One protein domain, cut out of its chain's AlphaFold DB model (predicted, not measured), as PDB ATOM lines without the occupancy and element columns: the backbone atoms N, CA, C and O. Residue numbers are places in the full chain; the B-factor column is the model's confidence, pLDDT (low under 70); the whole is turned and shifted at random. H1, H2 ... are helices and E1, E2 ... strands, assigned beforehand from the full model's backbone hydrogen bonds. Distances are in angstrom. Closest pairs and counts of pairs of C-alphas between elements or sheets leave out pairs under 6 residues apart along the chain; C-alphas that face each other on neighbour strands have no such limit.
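Overview. This is residues 142 to 269 of the 274 residues of the protein "Helix-turn-helix domain-containing protein" of Pseudoscardovia radai (UniProt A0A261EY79). A small sheet of two strands, E1 and E2, has helix H6 packed on it, and H6 packs in turn on the long helix H4, which makes the long axis of an elongated body. Near the other end of H4, H1 packs on it, and the short helices H2 and H3 make a small group with H1 there. The printed part has 128 residues and is mostly helix, with elements in the order H1 H2 H3 H4 E1 H5 H6 E2 and a parallel sheet E1 = E2. It is only just loose, close to compact, with a radius of gyration of the C-alphas of 16.9 A and spans of 54 by 29 by 20 A.

Along the chain. Find C-alpha 224 at (170.575, 204.420, 266.444), where E1, residues 224 to 227, begins; E2 is residues 265 to 268. H6, residues 244 to 260, runs 24.3 A. Look next at C-alpha 189 at (192.916, 233.320, 278.029), where H4, residues 189 to 216, begins; it runs 40.3 A and ends at C-alpha 216 at (163.320, 211.196, 262.010). H1 is residues 142 to 150, H2 residues 155 to 161, H3 residues 169 to 179, over 16.5 A, and H5 residues 232 to 237.

Arrangement. Start at the parallel neighbours E1 and E2, whose directions differ by 32 degrees; N 226 and O 266 are 2.9 A apart, within hydrogen-bond range. E1, H5 H6 and E2 form a strand-helix-strand unit, two parallel neighbour strands with helices between them along the chain, with a right-handed crossover. H6 comes closest to E1 at the C-alphas of Ala 251 and Leu 226, 6.7 A apart. H4 touches H6 with residues 202 to 214 alone, at a steep tilt of 46 degrees, the same way; the closest C-alphas, of Ala 206 and Val 254, are 4.9 A apart. H4 touches H1 with residues 192 to 199 alone, closest at the C-alphas of Leu 195 and Leu 147, 6.3 A, at a shallow tilt of 34 degrees, only just short of steep. H2 touches H3 about perpendicular, at 75 degrees, with the C-alphas of Ala 156 and Val 172 at 5.8 A. H1 and H3 touch only at their ends, closest at the C-alphas of Arg 145 and Glu 179, 5.9 A. H5 is close to H6 but not clearly touching, with the C-alphas of Gln 232 and Tyr 244 at 5.6 A. The helix packing is mostly crossed, but only just. Every O i to N i+4 pair is within hydrogen-bond range in H1, H2, H4, H5 and H6, and 6 of 7 are in H3.

Size, cuts and confidence. The farthest C-alphas, of Arg 184 and Asp 219, are 54.1 A apart. The printed part has no cut, and no link is long. Look for pLDDT under 70 at residues 160 to 172.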
ATOM      1  N   ALA A 142     193.425 222.504 287.086       74.88
ATOM      2  CA  ALA A 142     192.530 221.351 287.082       74.88
ATOM      3  C   ALA A 142     191.293 221.577 286.199       74.88
ATOM      4  O   ALA A 142     190.917 220.681 285.451       74.88
ATOM      5  N   ASN A 143     190.690 222.770 286.231       82.50
ATOM      6  CA  ASN A 143     189.563 223.101 285.358       82.50
ATOM      7  C   ASN A 143     189.978 223.229 283.891       82.50
ATOM      8  O   ASN A 143     189.208 222.815 283.033       82.50
ATOM      9  N   LEU A 144     191.187 223.718 283.597       88.00
ATOM     10  CA  LEU A 144     191.727 223.719 282.234       88.00
ATOM     11  C   LEU A 144     191.825 222.290 281.702       88.00
ATOM     12  O   LEU A 144     191.314 221.986 280.628       88.00
ATOM     13  N   ARG A 145     192.449 221.402 282.487       90.38
ATOM     14  CA  ARG A 145     192.577 219.991 282.130       90.38
ATOM     15  C   ARG A 145     191.209 219.336 281.959       90.38
ATOM     16  O   ARG A 145     190.993 218.651 280.971       90.38
ATOM     17  N   ARG A 146     190.274 219.591 282.881       89.94
ATOM     18  CA  ARG A 146     188.897 219.095 282.794       89.94
ATOM     19  C   ARG A 146     188.199 219.573 281.523       89.94
ATOM     20  O   ARG A 146     187.532 218.768 280.893       89.94
ATOM     21  N   LEU A 147     188.323 220.852 281.164       89.75
ATOM     22  CA  LEU A 147     187.748 221.394 279.930       89.75
ATOM     23  C   LEU A 147     188.330 220.695 278.706       89.75
ATOM     24  O   LEU A 147     187.575 220.214 277.873       89.75
ATOM     25  N   ARG A 148     189.661 220.572 278.647       93.00
ATOM     26  CA  ARG A 148     190.350 219.879 277.560       93.00
ATOM     27  C   ARG A 148     189.914 218.409 277.448       93.00
ATOM     28  O   ARG A 148     189.711 217.916 276.345       93.00
ATOM     29  N   ASP A 149     189.802 217.712 278.576       89.81
ATOM     30  CA  ASP A 149     189.366 216.314 278.613       89.81
ATOM     31  C   ASP A 149     187.884 216.186 278.210       89.81
ATOM     32  O   ASP A 149     187.541 215.279 277.462       89.81
ATOM     33  N   ALA A 150     187.019 217.119 278.625       87.81
ATOM     34  CA  ALA A 150     185.596 217.129 278.272       87.81
ATOM     35  C   ALA A 150     185.336 217.396 276.782       87.81
ATOM     36  O   ALA A 150     184.337 216.927 276.248       87.81
ATOM     37  N   THR A 151     186.221 218.138 276.117       87.19
ATOM     38  CA  THR A 151     186.183 218.335 274.663       87.19
ATOM     39  C   THR A 151     186.981 217.266 273.902       87.19
ATOM     40  O   THR A 151     187.179 217.415 272.697       87.19
ATOM     41  N   GLU A 152     187.511 216.243 274.595       85.81
ATOM     42  CA  GLU A 152     188.472 215.236 274.100       85.81
ATOM     43  C   GLU A 152     189.611 215.826 273.249       85.81
ATOM     44  O   GLU A 152     190.162 215.215 272.327       85.81
ATOM     45  N   THR A 153     190.008 217.055 273.562       82.75
ATOM     46  CA  THR A 153     191.080 217.728 272.839       82.75
ATOM     47  C   THR A 153     192.417 217.189 273.344       82.75
ATOM     48  O   THR A 153     192.762 217.304 274.518       82.75
ATOM     49  N   SER A 154     193.228 216.574 272.484       83.56
ATOM     50  CA  SER A 154     194.564 216.129 272.910       83.56
ATOM     51  C   SER A 154     195.476 217.330 273.224       83.56
ATOM     52  O   SER A 154     195.255 218.429 272.721       83.56
ATOM     53  N   GLN A 155     196.548 217.150 274.008       82.19
ATOM     54  CA  GLN A 155     197.528 218.233 274.232       82.19
ATOM     55  C   GLN A 155     198.155 218.729 272.916       82.19
ATOM     56  O   GLN A 155     198.432 219.917 272.778       82.19
ATOM     57  N   ALA A 156     198.355 217.834 271.944       74.12
ATOM     58  CA  ALA A 156     198.861 218.192 270.622       74.12
ATOM     59  C   ALA A 156     197.826 219.000 269.822       74.12
ATOM     60  O   ALA A 156     198.161 220.042 269.268       74.12
ATOM     61  N   SER A 157     196.562 218.569 269.831       71.25
ATOM     62  CA  SER A 157     195.444 219.282 269.197       71.25
ATOM     63  C   SER A 157     195.231 220.662 269.813       71.25
ATOM     64  O   SER A 157     195.026 221.626 269.086       71.25
ATOM     65  N   LEU A 158     195.355 220.782 271.138       80.38
ATOM     66  CA  LEU A 158     195.256 222.066 271.824       80.38
ATOM     67  C   LEU A 158     196.416 222.997 271.455       80.38
ATOM     68  O   LEU A 158     196.194 224.185 271.265       80.38
ATOM     69  N   ALA A 159     197.637 222.471 271.319       73.25
ATOM     70  CA  ALA A 159     198.781 223.259 270.866       73.25
ATOM     71  C   ALA A 159     198.573 223.789 269.435       73.25
ATOM     72  O   ALA A 159     198.788 224.977 269.206       73.25
ATOM     73  N   ILE A 160     198.088 222.938 268.515       65.50
ATOM     74  CA  ILE A 160     197.710 223.328 267.143       65.50
ATOM     75  C   ILE A 160     196.662 224.450 267.184       65.50
ATOM     76  O   ILE A 160     196.858 225.509 266.591       65.50
ATOM     77  N   ALA A 161     195.564 224.235 267.912       64.94
ATOM     78  CA  ALA A 161     194.448 225.174 267.975       64.94
ATOM     79  C   ALA A 161     194.825 226.499 268.661       64.94
ATOM     80  O   ALA A 161     194.302 227.553 268.311       64.94
ATOM     81  N   ALA A 162     195.767 226.468 269.607       69.00
ATOM     82  CA  ALA A 162     196.318 227.654 270.258       69.00
ATOM     83  C   ALA A 162     197.335 228.420 269.385       69.00
ATOM     84  O   ALA A 162     197.917 229.397 269.856       69.00
ATOM     85  N   GLY A 163     197.580 227.977 268.144       66.31
ATOM     86  CA  GLY A 163     198.539 228.597 267.229       66.31
ATOM     87  C   GLY A 163     199.998 228.405 267.645       66.31
ATOM     88  O   GLY A 163     200.861 229.175 267.225       66.31
ATOM     89  N   LEU A 164     200.293 227.412 268.490       69.88
ATOM     90  CA  LEU A 164     201.667 227.077 268.844       69.88
ATOM     91  C   LEU A 164     202.326 226.310 267.696       69.88
ATOM     92  O   LEU A 164     201.688 225.494 267.035       69.88
ATOM     93  N   ASP A 165     203.623 226.537 267.482       60.22
ATOM     94  CA  ASP A 165     204.375 225.853 266.429       60.22
ATOM     95  C   ASP A 165     204.420 224.340 266.682       60.22
ATOM     96  O   ASP A 165     205.067 223.858 267.613       60.22
ATOM     97  N   ILE A 166     203.737 223.583 265.833       53.47
ATOM     98  CA  ILE A 166     203.546 222.135 265.967       53.47
ATOM     99  C   ILE A 166     204.823 221.351 265.651       53.47
ATOM    100  O   ILE A 166     204.972 220.211 266.087       53.47
ATOM    101  N   ASN A 167     205.759 221.973 264.927       53.62
ATOM    102  CA  ASN A 167     207.070 221.402 264.630       53.62
ATOM    103  C   ASN A 167     208.055 221.633 265.781       53.62
ATOM    104  O   ASN A 167     209.133 221.037 265.811       53.62
ATOM    105  N   ASN A 168     207.681 222.469 266.755       64.56
ATOM    106  CA  ASN A 168     208.462 222.717 267.948       64.56
ATOM    107  C   ASN A 168     207.985 221.813 269.102       64.56
ATOM    108  O   ASN A 168     206.908 222.035 269.664       64.56
ATOM    109  N   PRO A 169     208.794 220.838 269.560       61.69
ATOM    110  CA  PRO A 169     208.428 219.984 270.692       61.69
ATOM    111  C   PRO A 169     208.221 220.761 272.009       61.69
ATOM    112  O   PRO A 169     207.613 220.236 272.946       61.69
ATOM    113  N   ALA A 170     208.676 222.018 272.098       62.62
ATOM    114  CA  ALA A 170     208.370 222.901 273.221       62.62
ATOM    115  C   ALA A 170     206.880 223.300 273.296       62.62
ATOM    116  O   ALA A 170     206.391 223.570 274.387       62.62
ATOM    117  N   SER A 171     206.129 223.261 272.193       63.09
ATOM    118  CA  SER A 171     204.709 223.647 272.162       63.09
ATOM    119  C   SER A 171     203.813 222.685 272.949       63.09
ATOM    120  O   SER A 171     202.978 223.106 273.744       63.09
ATOM    121  N   VAL A 172     204.038 221.371 272.831       66.19
ATOM    122  CA  VAL A 172     203.341 220.369 273.668       66.19
ATOM    123  C   VAL A 172     203.793 220.469 275.129       66.19
ATOM    124  O   VAL A 172     203.007 220.271 276.059       66.19
ATOM    125  N   LYS A 173     205.067 220.811 275.351       74.81
ATOM    126  CA  LYS A 173     205.608 221.066 276.691       74.81
ATOM    127  C   LYS A 173     204.920 222.266 277.354       74.81
ATOM    128  O   LYS A 173     204.695 222.228 278.562       74.81
ATOM    129  N   ASP A 174     204.517 223.271 276.583       74.88
ATOM    130  CA  ASP A 174     203.777 224.429 277.083       74.88
ATOM    131  C   ASP A 174     202.379 224.053 277.577       74.88
ATOM    132  O   ASP A 174     202.030 224.421 278.699       74.88
ATOM    133  N   VAL A 175     201.639 223.221 276.837       79.62
ATOM    134  CA  VAL A 175     200.337 222.702 277.297       79.62
ATOM    135  C   VAL A 175     200.484 221.908 278.598       79.62
ATOM    136  O   VAL A 175     199.728 222.116 279.547       79.62
ATOM    137  N   ARG A 176     201.514 221.056 278.703       84.75
ATOM    138  CA  ARG A 176     201.810 220.322 279.948       84.75
ATOM    139  C   ARG A 176     202.086 221.259 281.116       84.75
ATOM    140  O   ARG A 176     201.619 221.011 282.221       84.75
ATOM    141  N   HIS A 177     202.835 222.333 280.882       84.38
ATOM    142  CA  HIS A 177     203.094 223.331 281.912       84.38
ATOM    143  C   HIS A 177     201.809 224.034 282.363       84.38
ATOM    144  O   HIS A 177     201.663 224.308 283.552       84.38
ATOM    145  N   TRP A 178     200.863 224.293 281.457       87.81
ATOM    146  CA  TRP A 178     199.580 224.900 281.811       87.81
ATOM    147  C   TRP A 178     198.753 224.010 282.741       87.81
ATOM    148  O   TRP A 178     198.123 224.532 283.658       87.81
ATOM    149  N   GLU A 179     198.832 222.690 282.581       88.12
ATOM    150  CA  GLU A 179     198.091 221.705 283.383       88.12
ATOM    151  C   GLU A 179     198.828 221.232 284.651       88.12
ATOM    152  O   GLU A 179     198.203 220.654 285.539       88.12
ATOM    153  N   ASP A 180     200.139 221.471 284.768       84.31
ATOM    154  CA  ASP A 180     200.945 221.046 285.922       84.31
ATOM    155  C   ASP A 180     200.819 222.039 287.097       84.31
ATOM    156  O   ASP A 180     201.250 223.193 286.960       84.31
ATOM    157  N   PRO A 181     200.284 221.622 288.265       77.25
ATOM    158  CA  PRO A 181     200.148 222.484 289.440       77.25
ATOM    159  C   PRO A 181     201.487 222.968 290.009       77.25
ATOM    160  O   PRO A 181     201.518 223.987 290.692       77.25
ATOM    161  N   LYS A 182     202.599 222.275 289.736       78.44
ATOM    162  CA  LYS A 182     203.941 222.688 290.178       78.44
ATOM    163  C   LYS A 182     204.569 223.727 289.252       78.44
ATOM    164  O   LYS A 182     205.592 224.319 289.596       78.44
ATOM    165  N   ASN A 183     203.990 223.942 288.072       75.44
ATOM    166  CA  ASN A 183     204.525 224.850 287.075       75.44
ATOM    167  C   ASN A 183     203.834 226.217 287.139       75.44
ATOM    168  O   ASN A 183     202.610 226.318 287.149       75.44
ATOM    169  N   ARG A 184     204.632 227.288 287.122       74.38
ATOM    170  CA  ARG A 184     204.154 228.676 287.237       74.38
ATOM    171  C   ARG A 184     203.552 229.230 285.945       74.38
ATOM    172  O   ARG A 184     202.979 230.315 285.966       74.38
ATOM    173  N   ARG A 185     203.703 228.534 284.813       74.56
ATOM    174  CA  ARG A 185     203.165 228.977 283.524       74.56
ATOM    175  C   ARG A 185     201.681 228.633 283.424       74.56
ATOM    176  O   ARG A 185     201.280 227.501 283.692       74.56
ATOM    177  N   TRP A 186     200.878 229.605 283.012       77.25
ATOM    178  CA  TRP A 186     199.428 229.479 282.863       77.25
ATOM    179  C   TRP A 186     199.024 229.459 281.392       77.25
ATOM    180  O   TRP A 186     199.726 230.033 280.554       77.25
ATOM    181  N   ALA A 187     197.904 228.796 281.091       77.12
ATOM    182  CA  ALA A 187     197.301 228.884 279.768       77.12
ATOM    183  C   ALA A 187     196.842 230.327 279.507       77.12
ATOM    184  O   ALA A 187     196.193 230.910 280.380       77.12
ATOM    185  N   PRO A 188     197.158 230.901 278.334       78.00
ATOM    186  CA  PRO A 188     196.603 232.182 277.908       78.00
ATOM    187  C   PRO A 188     195.070 232.141 277.841       78.00
ATOM    188  O   PRO A 188     194.503 231.111 277.485       78.00
ATOM    189  N   GLU A 189     194.389 233.262 278.096       73.88
ATOM    190  CA  GLU A 189     192.916 233.320 278.029       73.88
ATOM    191  C   GLU A 189     192.321 232.862 276.684       73.88
ATOM    192  O   GLU A 189     191.323 232.149 276.712       73.88
ATOM    193  N   PRO A 190     192.913 233.157 275.506       74.94
ATOM    194  CA  PRO A 190     192.383 232.631 274.245       74.94
ATOM    195  C   PRO A 190     192.267 231.099 274.203       74.94
ATOM    196  O   PRO A 190     191.383 230.576 273.536       74.94
ATOM    197  N   VAL A 191     193.118 230.375 274.941       80.00
ATOM    198  CA  VAL A 191     193.034 228.910 275.064       80.00
ATOM    199  C   VAL A 191     191.811 228.502 275.881       80.00
ATOM    200  O   VAL A 191     191.125 227.546 275.533       80.00
ATOM    201  N   TRP A 192     191.520 229.237 276.955       83.25
ATOM    202  CA  TRP A 192     190.335 229.014 277.775       83.25
ATOM    203  C   TRP A 192     189.048 229.279 277.004       83.25
ATOM    204  O   TRP A 192     188.186 228.407 276.975       83.25
ATOM    205  N   LEU A 193     188.954 230.437 276.344       78.25
ATOM    206  CA  LEU A 193     187.784 230.807 275.547       78.25
ATOM    207  C   LEU A 193     187.542 229.806 274.421       78.25
ATOM    208  O   LEU A 193     186.418 229.370 274.234       78.25
ATOM    209  N   MET A 194     188.598 229.367 273.733       80.81
ATOM    210  CA  MET A 194     188.476 228.346 272.695       80.81
ATOM    211  C   MET A 194     187.918 227.024 273.242       80.81
ATOM    212  O   MET A 194     187.029 226.449 272.621       80.81
ATOM    213  N   LEU A 195     188.396 226.534 274.392       85.38
ATOM    214  CA  LEU A 195     187.877 225.301 274.998       85.38
ATOM    215  C   LEU A 195     186.431 225.456 275.500       85.38
ATOM    216  O   LEU A 195     185.638 224.524 275.383       85.38
ATOM    217  N   GLU A 196     186.086 226.617 276.060       84.69
ATOM    218  CA  GLU A 196     184.728 226.925 276.521       84.69
ATOM    219  C   GLU A 196     183.737 227.045 275.360       84.69
ATOM    220  O   GLU A 196     182.663 226.443 275.428       84.69
ATOM    221  N   ASP A 197     184.110 227.752 274.292       82.06
ATOM    222  CA  ASP A 197     183.325 227.857 273.060       82.06
ATOM    223  C   ASP A 197     183.177 226.479 272.415       82.06
ATOM    224  O   ASP A 197     182.061 226.055 272.146       82.06
ATOM    225  N   THR A 198     184.269 225.710 272.296       83.19
ATOM    226  CA  THR A 198     184.227 224.337 271.757       83.19
ATOM    227  C   THR A 198     183.241 223.467 272.532       83.19
ATOM    228  O   THR A 198     182.406 222.798 271.930       83.19
ATOM    229  N   LEU A 199     183.292 223.480 273.868       87.62
ATOM    230  CA  LEU A 199     182.372 222.689 274.688       87.62
ATOM    231  C   LEU A 199     180.923 223.182 274.569       87.62
ATOM    232  O   LEU A 199     179.983 222.386 274.627       87.62
ATOM    233  N   THR A 200     180.733 224.493 274.451       85.94
ATOM    234  CA  THR A 200     179.413 225.106 274.269       85.94
ATOM    235  C   THR A 200     178.812 224.686 272.933       85.94
ATOM    236  O   THR A 200     177.673 224.212 272.912       85.94
ATOM    237  N   ASP A 201     179.595 224.763 271.860       81.81
ATOM    238  CA  ASP A 201     179.214 224.351 270.514       81.81
ATOM    239  C   ASP A 201     178.929 222.849 270.460       81.81
ATOM    240  O   ASP A 201     177.848 222.458 270.030       81.81
ATOM    241  N   GLN A 202     179.809 221.998 271.004       86.88
ATOM    242  CA  GLN A 202     179.582 220.547 271.086       86.88
ATOM    243  C   GLN A 202     178.252 220.215 271.766       86.88
ATOM    244  O   GLN A 202     177.489 219.393 271.265       86.88
ATOM    245  N   ARG A 203     177.937 220.874 272.887       88.94
ATOM    246  CA  ARG A 203     176.672 220.664 273.608       88.94
ATOM    247  C   ARG A 203     175.463 221.155 272.825       88.94
ATOM    248  O   ARG A 203     174.412 220.521 272.883       88.94
ATOM    249  N   ALA A 204     175.577 222.300 272.155       85.81
ATOM    250  CA  ALA A 204     174.499 222.844 271.339       85.81
ATOM    251  C   ALA A 204     174.219 221.927 270.141       85.81
ATOM    252  O   ALA A 204     173.084 221.482 269.971       85.81
ATOM    253  N   THR A 205     175.263 221.564 269.394       85.94
ATOM    254  CA  THR A 205     175.186 220.633 268.266       85.94
ATOM    255  C   THR A 205     174.655 219.275 268.704       85.94
ATOM    256  O   THR A 205     173.720 218.783 268.085       85.94
ATOM    257  N   ALA A 206     175.147 218.700 269.808       93.25
ATOM    258  CA  ALA A 206     174.677 217.400 270.282       93.25
ATOM    259  C   ALA A 206     173.168 217.392 270.578       93.25
ATOM    260  O   ALA A 206     172.463 216.461 270.193       93.25
ATOM    261  N   ARG A 207     172.645 218.455 271.207       95.31
ATOM    262  CA  ARG A 207     171.201 218.594 271.464       95.31
ATOM    263  C   ARG A 207     170.391 218.684 270.178       95.31
ATOM    264  O   ARG A 207     169.336 218.062 270.086       95.31
ATOM    265  N   GLU A 208     170.860 219.460 269.207       94.38
ATOM    266  CA  GLU A 208     170.165 219.628 267.932       94.38
ATOM    267  C   GLU A 208     170.196 218.342 267.095       94.38
ATOM    268  O   GLU A 208     169.163 217.924 266.572       94.38
ATOM    269  N   THR A 209     171.336 217.652 267.058       92.81
ATOM    270  CA  THR A 209     171.485 216.349 266.402       92.81
ATOM    271  C   THR A 209     170.608 215.282 267.054       92.81
ATOM    272  O   THR A 209     169.859 214.610 266.347       92.81
ATOM    273  N   ALA A 210     170.631 215.151 268.385       96.31
ATOM    274  CA  ALA A 210     169.778 214.196 269.095       96.31
ATOM    275  C   ALA A 210     168.292 214.473 268.817       96.31
ATOM    276  O   ALA A 210     167.544 213.558 268.479       96.31
ATOM    277  N   LYS A 211     167.870 215.744 268.865       96.38
ATOM    278  CA  LYS A 211     166.499 216.144 268.525       96.38
ATOM    279  C   LYS A 211     166.119 215.735 267.097       96.38
ATOM    280  O   LYS A 211     165.056 215.153 266.905       96.38
ATOM    281  N   ALA A 212     166.979 216.007 266.116       95.94
ATOM    282  CA  ALA A 212     166.724 215.649 264.723       95.94
ATOM    283  C   ALA A 212     166.596 214.127 264.528       95.94
ATOM    284  O   ALA A 212     165.721 213.678 263.788       95.94
ATOM    285  N   ILE A 213     167.417 213.330 265.220       95.25
ATOM    286  CA  ILE A 213     167.330 211.861 265.198       95.25
ATOM    287  C   ILE A 213     165.989 211.388 265.768       95.25
ATOM    288  O   ILE A 213     165.313 210.579 265.135       95.25
ATOM    289  N   VAL A 214     165.565 211.925 266.918       94.81
ATOM    290  CA  VAL A 214     164.275 211.573 267.540       94.81
ATOM    291  C   VAL A 214     163.096 211.881 266.612       94.81
ATOM    292  O   VAL A 214     162.153 211.094 266.526       94.81
ATOM    293  N   GLU A 215     163.143 213.008 265.897       94.88
ATOM    294  CA  GLU A 215     162.103 213.401 264.937       94.88
ATOM    295  C   GLU A 215     162.060 212.486 263.701       94.88
ATOM    296  O   GLU A 215     160.977 212.176 263.202       94.88
ATOM    297  N   GLN A 216     163.218 212.041 263.206       94.88
ATOM    298  CA  GLN A 216     163.320 211.196 262.010       94.88
ATOM    299  C   GLN A 216     163.052 209.714 262.292       94.88
ATOM    300  O   GLN A 216     162.520 209.011 261.432       94.88
ATOM    301  N   GLN A 217     163.394 209.240 263.490       92.75
ATOM    302  CA  GLN A 217     163.242 207.852 263.910       92.75
ATOM    303  C   GLN A 217     162.450 207.793 265.223       92.75
ATOM    304  O   GLN A 217     163.030 207.686 266.301       92.75
ATOM    305  N   PRO A 218     161.107 207.843 265.182       90.81
ATOM    306  CA  PRO A 218     160.293 207.762 266.395       90.81
ATOM    307  C   PRO A 218     160.260 206.348 267.004       90.81
ATOM    308  O   PRO A 218     159.934 206.197 268.183       90.81
ATOM    309  N   ASP A 219     160.577 205.311 266.219       93.06
ATOM    310  CA  ASP A 219     160.650 203.928 266.696       93.06
ATOM    311  C   ASP A 219     161.962 203.677 267.450       93.06
ATOM    312  O   ASP A 219     163.045 203.583 266.869       93.06
ATOM    313  N   ARG A 220     161.833 203.538 268.768       93.31
ATOM    314  CA  ARG A 220     162.950 203.351 269.703       93.31
ATOM    315  C   ARG A 220     163.470 201.915 269.752       93.31
ATOM    316  O   ARG A 220     164.480 201.659 270.399       93.31
ATOM    317  N   THR A 221     162.775 200.970 269.116       92.62
ATOM    318  CA  THR A 221     163.195 199.560 269.077       92.62
ATOM    319  C   THR A 221     164.305 199.308 268.060       92.62
ATOM    320  O   THR A 221     165.000 198.298 268.148       92.62
ATOM    321  N   ILE A 222     164.500 200.234 267.121       93.12
ATOM    322  CA  ILE A 222     165.592 200.208 266.154       93.12
ATOM    323  C   ILE A 222     166.783 200.950 266.781       93.12
ATOM    324  O   ILE A 222     166.622 202.114 267.158       93.12
ATOM    325  N   PRO A 223     167.965 200.319 266.914       94.69
ATOM    326  CA  PRO A 223     169.153 201.004 267.407       94.69
ATOM    327  C   PRO A 223     169.539 202.190 266.521       94.69
ATOM    328  O   PRO A 223     169.490 202.102 265.293       94.69
ATOM    329  N   VAL A 224     169.949 203.294 267.141       95.75
ATOM    330  CA  VAL A 224     170.575 204.420 266.444       95.75
ATOM    331  C   VAL A 224     172.074 204.162 266.381       95.75
ATOM    332  O   VAL A 224     172.732 204.062 267.415       95.75
ATOM    333  N   THR A 225     172.622 204.078 265.170       95.31
ATOM    334  CA  THR A 225     174.066 203.933 264.970       95.31
ATOM    335  C   THR A 225     174.745 205.298 264.910       95.31
ATOM    336  O   THR A 225     174.391 206.131 264.076       95.31
ATOM    337  N   LEU A 226     175.755 205.510 265.753       94.19
ATOM    338  CA  LEU A 226     176.627 206.685 265.719       94.19
ATOM    339  C   LEU A 226     178.046 206.269 265.320       94.19
ATOM    340  O   LEU A 226     178.579 205.277 265.820       94.19
ATOM    341  N   HIS A 227     178.673 207.028 264.422       92.25
ATOM    342  CA  HIS A 227     180.067 206.781 264.059       92.25
ATOM    343  C   HIS A 227     181.001 207.216 265.189       92.25
ATOM    344  O   HIS A 227     180.853 208.295 265.763       92.25
ATOM    345  N   TYR A 228     181.999 206.384 265.464       91.62
ATOM    346  CA  TYR A 228     183.106 206.691 266.359       91.62
ATOM    347  C   TYR A 228     184.409 206.467 265.593       91.62
ATOM    348  O   TYR A 228     184.542 205.483 264.877       91.62
ATOM    349  N   TYR A 229     185.387 207.360 265.713       88.62
ATOM    350  CA  TYR A 229     186.622 207.288 264.923       88.62
ATOM    351  C   TYR A 229     187.807 206.858 265.786       88.62
ATOM    352  O   TYR A 229     187.984 207.346 266.899       88.62
ATOM    353  N   ARG A 230     188.661 205.955 265.288       90.19
ATOM    354  CA  ARG A 230     189.846 205.488 266.045       90.19
ATOM    355  C   ARG A 230     191.079 206.346 265.831       90.19
ATOM    356  O   ARG A 230     192.027 206.282 266.610       90.19
ATOM    357  N   ASN A 231     191.127 207.052 264.712       84.19
ATOM    358  CA  ASN A 231     192.274 207.843 264.311       84.19
ATOM    359  C   ASN A 231     191.864 208.928 263.314       84.19
ATOM    360  O   ASN A 231     190.805 208.862 262.689       84.19
ATOM    361  N   GLN A 232     192.761 209.897 263.148       81.88
ATOM    362  CA  GLN A 232     192.568 211.048 262.274       81.88
ATOM    363  C   GLN A 232     192.330 210.650 260.806       81.88
ATOM    364  O   GLN A 232     191.493 211.256 260.149       81.88
ATOM    365  N   ASN A 233     192.986 209.591 260.314       86.06
ATOM    366  CA  ASN A 233     192.855 209.163 258.917       86.06
ATOM    367  C   ASN A 233     191.438 208.673 258.585       86.06
ATOM    368  O   ASN A 233     190.948 208.958 257.499       86.06
ATOM    369  N   GLN A 234     190.783 207.934 259.491       87.50
ATOM    370  CA  GLN A 234     189.393 207.503 259.286       87.50
ATOM    371  C   GLN A 234     188.443 208.706 259.232       87.50
ATOM    372  O   GLN A 234     187.574 208.769 258.374       87.50
ATOM    373  N   TYR A 235     188.638 209.662 260.139       84.00
ATOM    374  CA  TYR A 235     187.802 210.856 260.247       84.00
ATOM    375  C   TYR A 235     187.917 211.763 259.013       84.00
ATOM    376  O   TYR A 235     186.912 212.211 258.467       84.00
ATOM    377  N   GLU A 236     189.139 211.974 258.520       83.00
ATOM    378  CA  GLU A 236     189.382 212.759 257.305       83.00
ATOM    379  C   GLU A 236     188.931 212.038 256.028       83.00
ATOM    380  O   GLU A 236     188.514 212.697 255.075       83.00
ATOM    381  N   ALA A 237     188.975 210.701 255.993       84.25
ATOM    382  CA  ALA A 237     188.499 209.921 254.849       84.25
ATOM    383  C   ALA A 237     186.996 210.115 254.579       84.25
ATOM    384  O   ALA A 237     186.585 210.094 253.419       84.25
ATOM    385  N   ASP A 238     186.209 210.384 255.623       79.75
ATOM    386  CA  ASP A 238     184.782 210.718 255.519       79.75
ATOM    387  C   ASP A 238     184.534 212.206 255.187       79.75
ATOM    388  O   ASP A 238     183.393 212.658 255.111       79.75
ATOM    389  N   GLY A 239     185.597 212.983 254.949       82.94
ATOM    390  CA  GLY A 239     185.524 214.385 254.533       82.94
ATOM    391  C   GLY A 239     185.404 215.387 255.682       82.94
ATOM    392  O   GLY A 239     185.179 216.575 255.433       82.94
ATOM    393  N   PHE A 240     185.564 214.945 256.931       76.31
ATOM    394  CA  PHE A 240     185.567 215.840 258.081       76.31
ATOM    395  C   PHE A 240     186.932 216.505 258.296       76.31
ATOM    396  O   PHE A 240     187.976 216.018 257.866       76.31
ATOM    397  N   SER A 241     186.922 217.644 258.988       72.69
ATOM    398  CA  SER A 241     188.128 218.385 259.371       72.69
ATOM    399  C   SER A 241     188.158 218.640 260.880       72.69
ATOM    400  O   SER A 241     187.144 218.491 261.568       72.69
ATOM    401  N   GLY A 242     189.331 218.996 261.409       73.50
ATOM    402  CA  GLY A 242     189.557 219.126 262.853       73.50
ATOM    403  C   GLY A 242     189.982 217.807 263.502       73.50
ATOM    404  O   GLY A 242     190.303 216.848 262.810       73.50
ATOM    405  N   GLY A 243     190.040 217.756 264.834       75.81
ATOM    406  CA  GLY A 243     190.493 216.562 265.555       75.81
ATOM    407  C   GLY A 243     189.374 215.545 265.767       75.81
ATOM    408  O   GLY A 243     188.352 215.889 266.354       75.81
ATOM    409  N   TYR A 244     189.597 214.284 265.384       81.19
ATOM    410  CA  TYR A 244     188.586 213.221 265.515       81.19
ATOM    411  C   TYR A 244     188.065 213.017 266.956       81.19
ATOM    412  O   TYR A 244     186.895 212.699 267.143       81.19
ATOM    413  N   GLY A 245     188.890 213.260 267.986       81.81
ATOM    414  CA  GLY A 245     188.457 213.203 269.392       81.81
ATOM    415  C   GLY A 245     187.365 214.227 269.723       81.81
ATOM    416  O   GLY A 245     186.388 213.906 270.383       81.81
ATOM    417  N   VAL A 246     187.451 215.441 269.168       80.50
ATOM    418  CA  VAL A 246     186.427 216.485 269.364       80.50
ATOM    419  C   VAL A 246     185.079 216.036 268.793       80.50
ATOM    420  O   VAL A 246     184.034 216.282 269.399       80.50
ATOM    421  N   TYR A 247     185.093 215.346 267.653       85.44
ATOM    422  CA  TYR A 247     183.886 214.745 267.091       85.44
ATOM    423  C   TYR A 247     183.367 213.601 267.965       85.44
ATOM    424  O   TYR A 247     182.186 213.582 268.291       85.44
ATOM    425  N   ASN A 248     184.238 212.683 268.389       88.19
ATOM    426  CA  ASN A 248     183.860 211.549 269.232       88.19
ATOM    427  C   ASN A 248     183.249 211.986 270.573       88.19
ATOM    428  O   ASN A 248     182.268 211.386 271.014       88.19
ATOM    429  N   ALA A 249     183.766 213.053 271.188       88.62
ATOM    430  CA  ALA A 249     183.170 213.656 272.378       88.62
ATOM    431  C   ALA A 249     181.737 214.129 272.109       88.62
ATOM    432  O   ALA A 249     180.829 213.846 272.886       88.62
ATOM    433  N   MET A 250     181.513 214.820 270.987       89.88
ATOM    434  CA  MET A 250     180.177 215.254 270.574       89.88
ATOM    435  C   MET A 250     179.262 214.054 270.286       89.88
ATOM    436  O   MET A 250     178.139 214.027 270.780       89.88
ATOM    437  N   ALA A 251     179.746 213.036 269.567       91.94
ATOM    438  CA  ALA A 251     178.996 211.811 269.287       91.94
ATOM    439  C   ALA A 251     178.606 211.074 270.578       91.94
ATOM    440  O   ALA A 251     177.482 210.593 270.692       91.94
ATOM    441  N   SER A 252     179.493 211.054 271.575       94.00
ATOM    442  CA  SER A 252     179.200 210.502 272.904       94.00
ATOM    443  C   SER A 252     178.095 211.298 273.603       94.00
ATOM    444  O   SER A 252     177.136 210.707 274.078       94.00
ATOM    445  N   MET A 253     178.148 212.638 273.563       95.31
ATOM    446  CA  MET A 253     177.076 213.485 274.108       95.31
ATOM    447  C   MET A 253     175.729 213.264 273.403       95.31
ATOM    448  O   MET A 253     174.686 213.319 274.051       95.31
ATOM    449  N   VAL A 254     175.724 213.039 272.084       96.38
ATOM    450  CA  VAL A 254     174.505 212.666 271.344       96.38
ATOM    451  C   VAL A 254     173.985 211.317 271.829       96.38
ATOM    452  O   VAL A 254     172.787 211.193 272.071       96.38
ATOM    453  N   GLY A 255     174.874 210.333 271.993       96.69
ATOM    454  CA  GLY A 255     174.542 209.017 272.532       96.69
ATOM    455  C   GLY A 255     173.871 209.113 273.899       96.69
ATOM    456  O   GLY A 255     172.739 208.662 274.033       96.69
ATOM    457  N   ASP A 256     174.503 209.800 274.854       97.44
ATOM    458  CA  ASP A 256     173.964 210.011 276.205       97.44
ATOM    459  C   ASP A 256     172.554 210.632 276.162       97.44
ATOM    460  O   ASP A 256     171.630 210.164 276.824       97.44
ATOM    461  N   LEU A 257     172.351 211.663 275.330       97.44
ATOM    462  CA  LEU A 257     171.049 212.327 275.179       97.44
ATOM    463  C   LEU A 257     169.971 211.412 274.578       97.44
ATOM    464  O   LEU A 257     168.794 211.530 274.926       97.44
ATOM    465  N   LEU A 258     170.346 210.532 273.650       97.38
ATOM    466  CA  LEU A 258     169.436 209.561 273.043       97.38
ATOM    467  C   LEU A 258     169.091 208.433 274.025       97.38
ATOM    468  O   LEU A 258     167.920 208.058 274.127       97.38
ATOM    469  N   GLU A 259     170.073 207.932 274.774       97.31
ATOM    470  CA  GLU A 259     169.875 206.933 275.829       97.31
ATOM    471  C   GLU A 259     168.958 207.471 276.937       97.31
ATOM    472  O   GLU A 259     167.979 206.809 277.294       97.31
ATOM    473  N   ASP A 260     169.175 208.711 277.390       96.94
ATOM    474  CA  ASP A 260     168.292 209.414 278.333       96.94
ATOM    475  C   ASP A 260     166.859 209.565 277.783       96.94
ATOM    476  O   ASP A 260     165.877 209.531 278.531       96.94
ATOM    477  N   ALA A 261     166.713 209.695 276.460       94.56
ATOM    478  CA  ALA A 261     165.420 209.727 275.779       94.56
ATOM    479  C   ALA A 261     164.800 208.329 275.562       94.56
ATOM    480  O   ALA A 261     163.664 208.234 275.080       94.56
ATOM    481  N   GLY A 262     165.491 207.251 275.941       96.19
ATOM    482  CA  GLY A 262     165.033 205.864 275.860       96.19
ATOM    483  C   GLY A 262     165.292 205.178 274.517       96.19
ATOM    484  O   GLY A 262     164.563 204.245 274.177       96.19
ATOM    485  N   TYR A 263     166.265 205.653 273.741       97.44
ATOM    486  CA  TYR A 263     166.752 204.972 272.540       97.44
ATOM    487  C   TYR A 263     167.858 203.978 272.887       97.44
ATOM    488  O   TYR A 263     168.618 204.176 273.830       97.44
ATOM    489  N   MET A 264     167.976 202.920 272.085       96.06
ATOM    490  CA  MET A 264     169.179 202.089 272.073       96.06
ATOM    491  C   MET A 264     170.204 202.728 271.137       96.06
ATOM    492  O   MET A 264     169.884 202.987 269.977       96.06
ATOM    493  N   VAL A 265     171.418 202.968 271.623       96.88
ATOM    494  CA  VAL A 265     172.508 203.554 270.834       96.88
ATOM    495  C   VAL A 265     173.594 202.509 270.609       96.88
ATOM    496  O   VAL A 265     173.964 201.764 271.513       96.88
ATOM    497  N   GLU A 266     174.103 202.446 269.383       95.44
ATOM    498  CA  GLU A 266     175.235 201.603 269.010       95.44
ATOM    499  C   GLU A 266     176.330 202.474 268.389       95.44
ATOM    500  O   GLU A 266     176.112 203.137 267.375       95.44
ATOM    501  N   PHE A 267     177.527 202.466 268.972       94.44
ATOM    502  CA  PHE A 267     178.692 203.098 268.356       94.44
ATOM    503  C   PHE A 267     179.383 202.112 267.419       94.44
ATOM    504  O   PHE A 267     179.667 200.983 267.820       94.44
ATOM    505  N   ARG A 268     179.687 202.546 266.193       93.81
ATOM    506  CA  ARG A 268     180.417 201.737 265.206       93.81
ATOM    507  C   ARG A 268     181.592 202.479 264.608       93.81
ATOM    508  O   ARG A 268     181.537 203.695 264.404       93.81
ATOM    509  N   TYR A 269     182.638 201.729 264.281       91.69
ATOM    510  CA  TYR A 269     183.713 202.268 263.459       91.69
ATOM    511  C   TYR A 269     183.285 202.291 261.981       91.69
ATOM    512  O   TYR A 269     182.645 201.342 261.529       91.69
TER     513      TYR A 269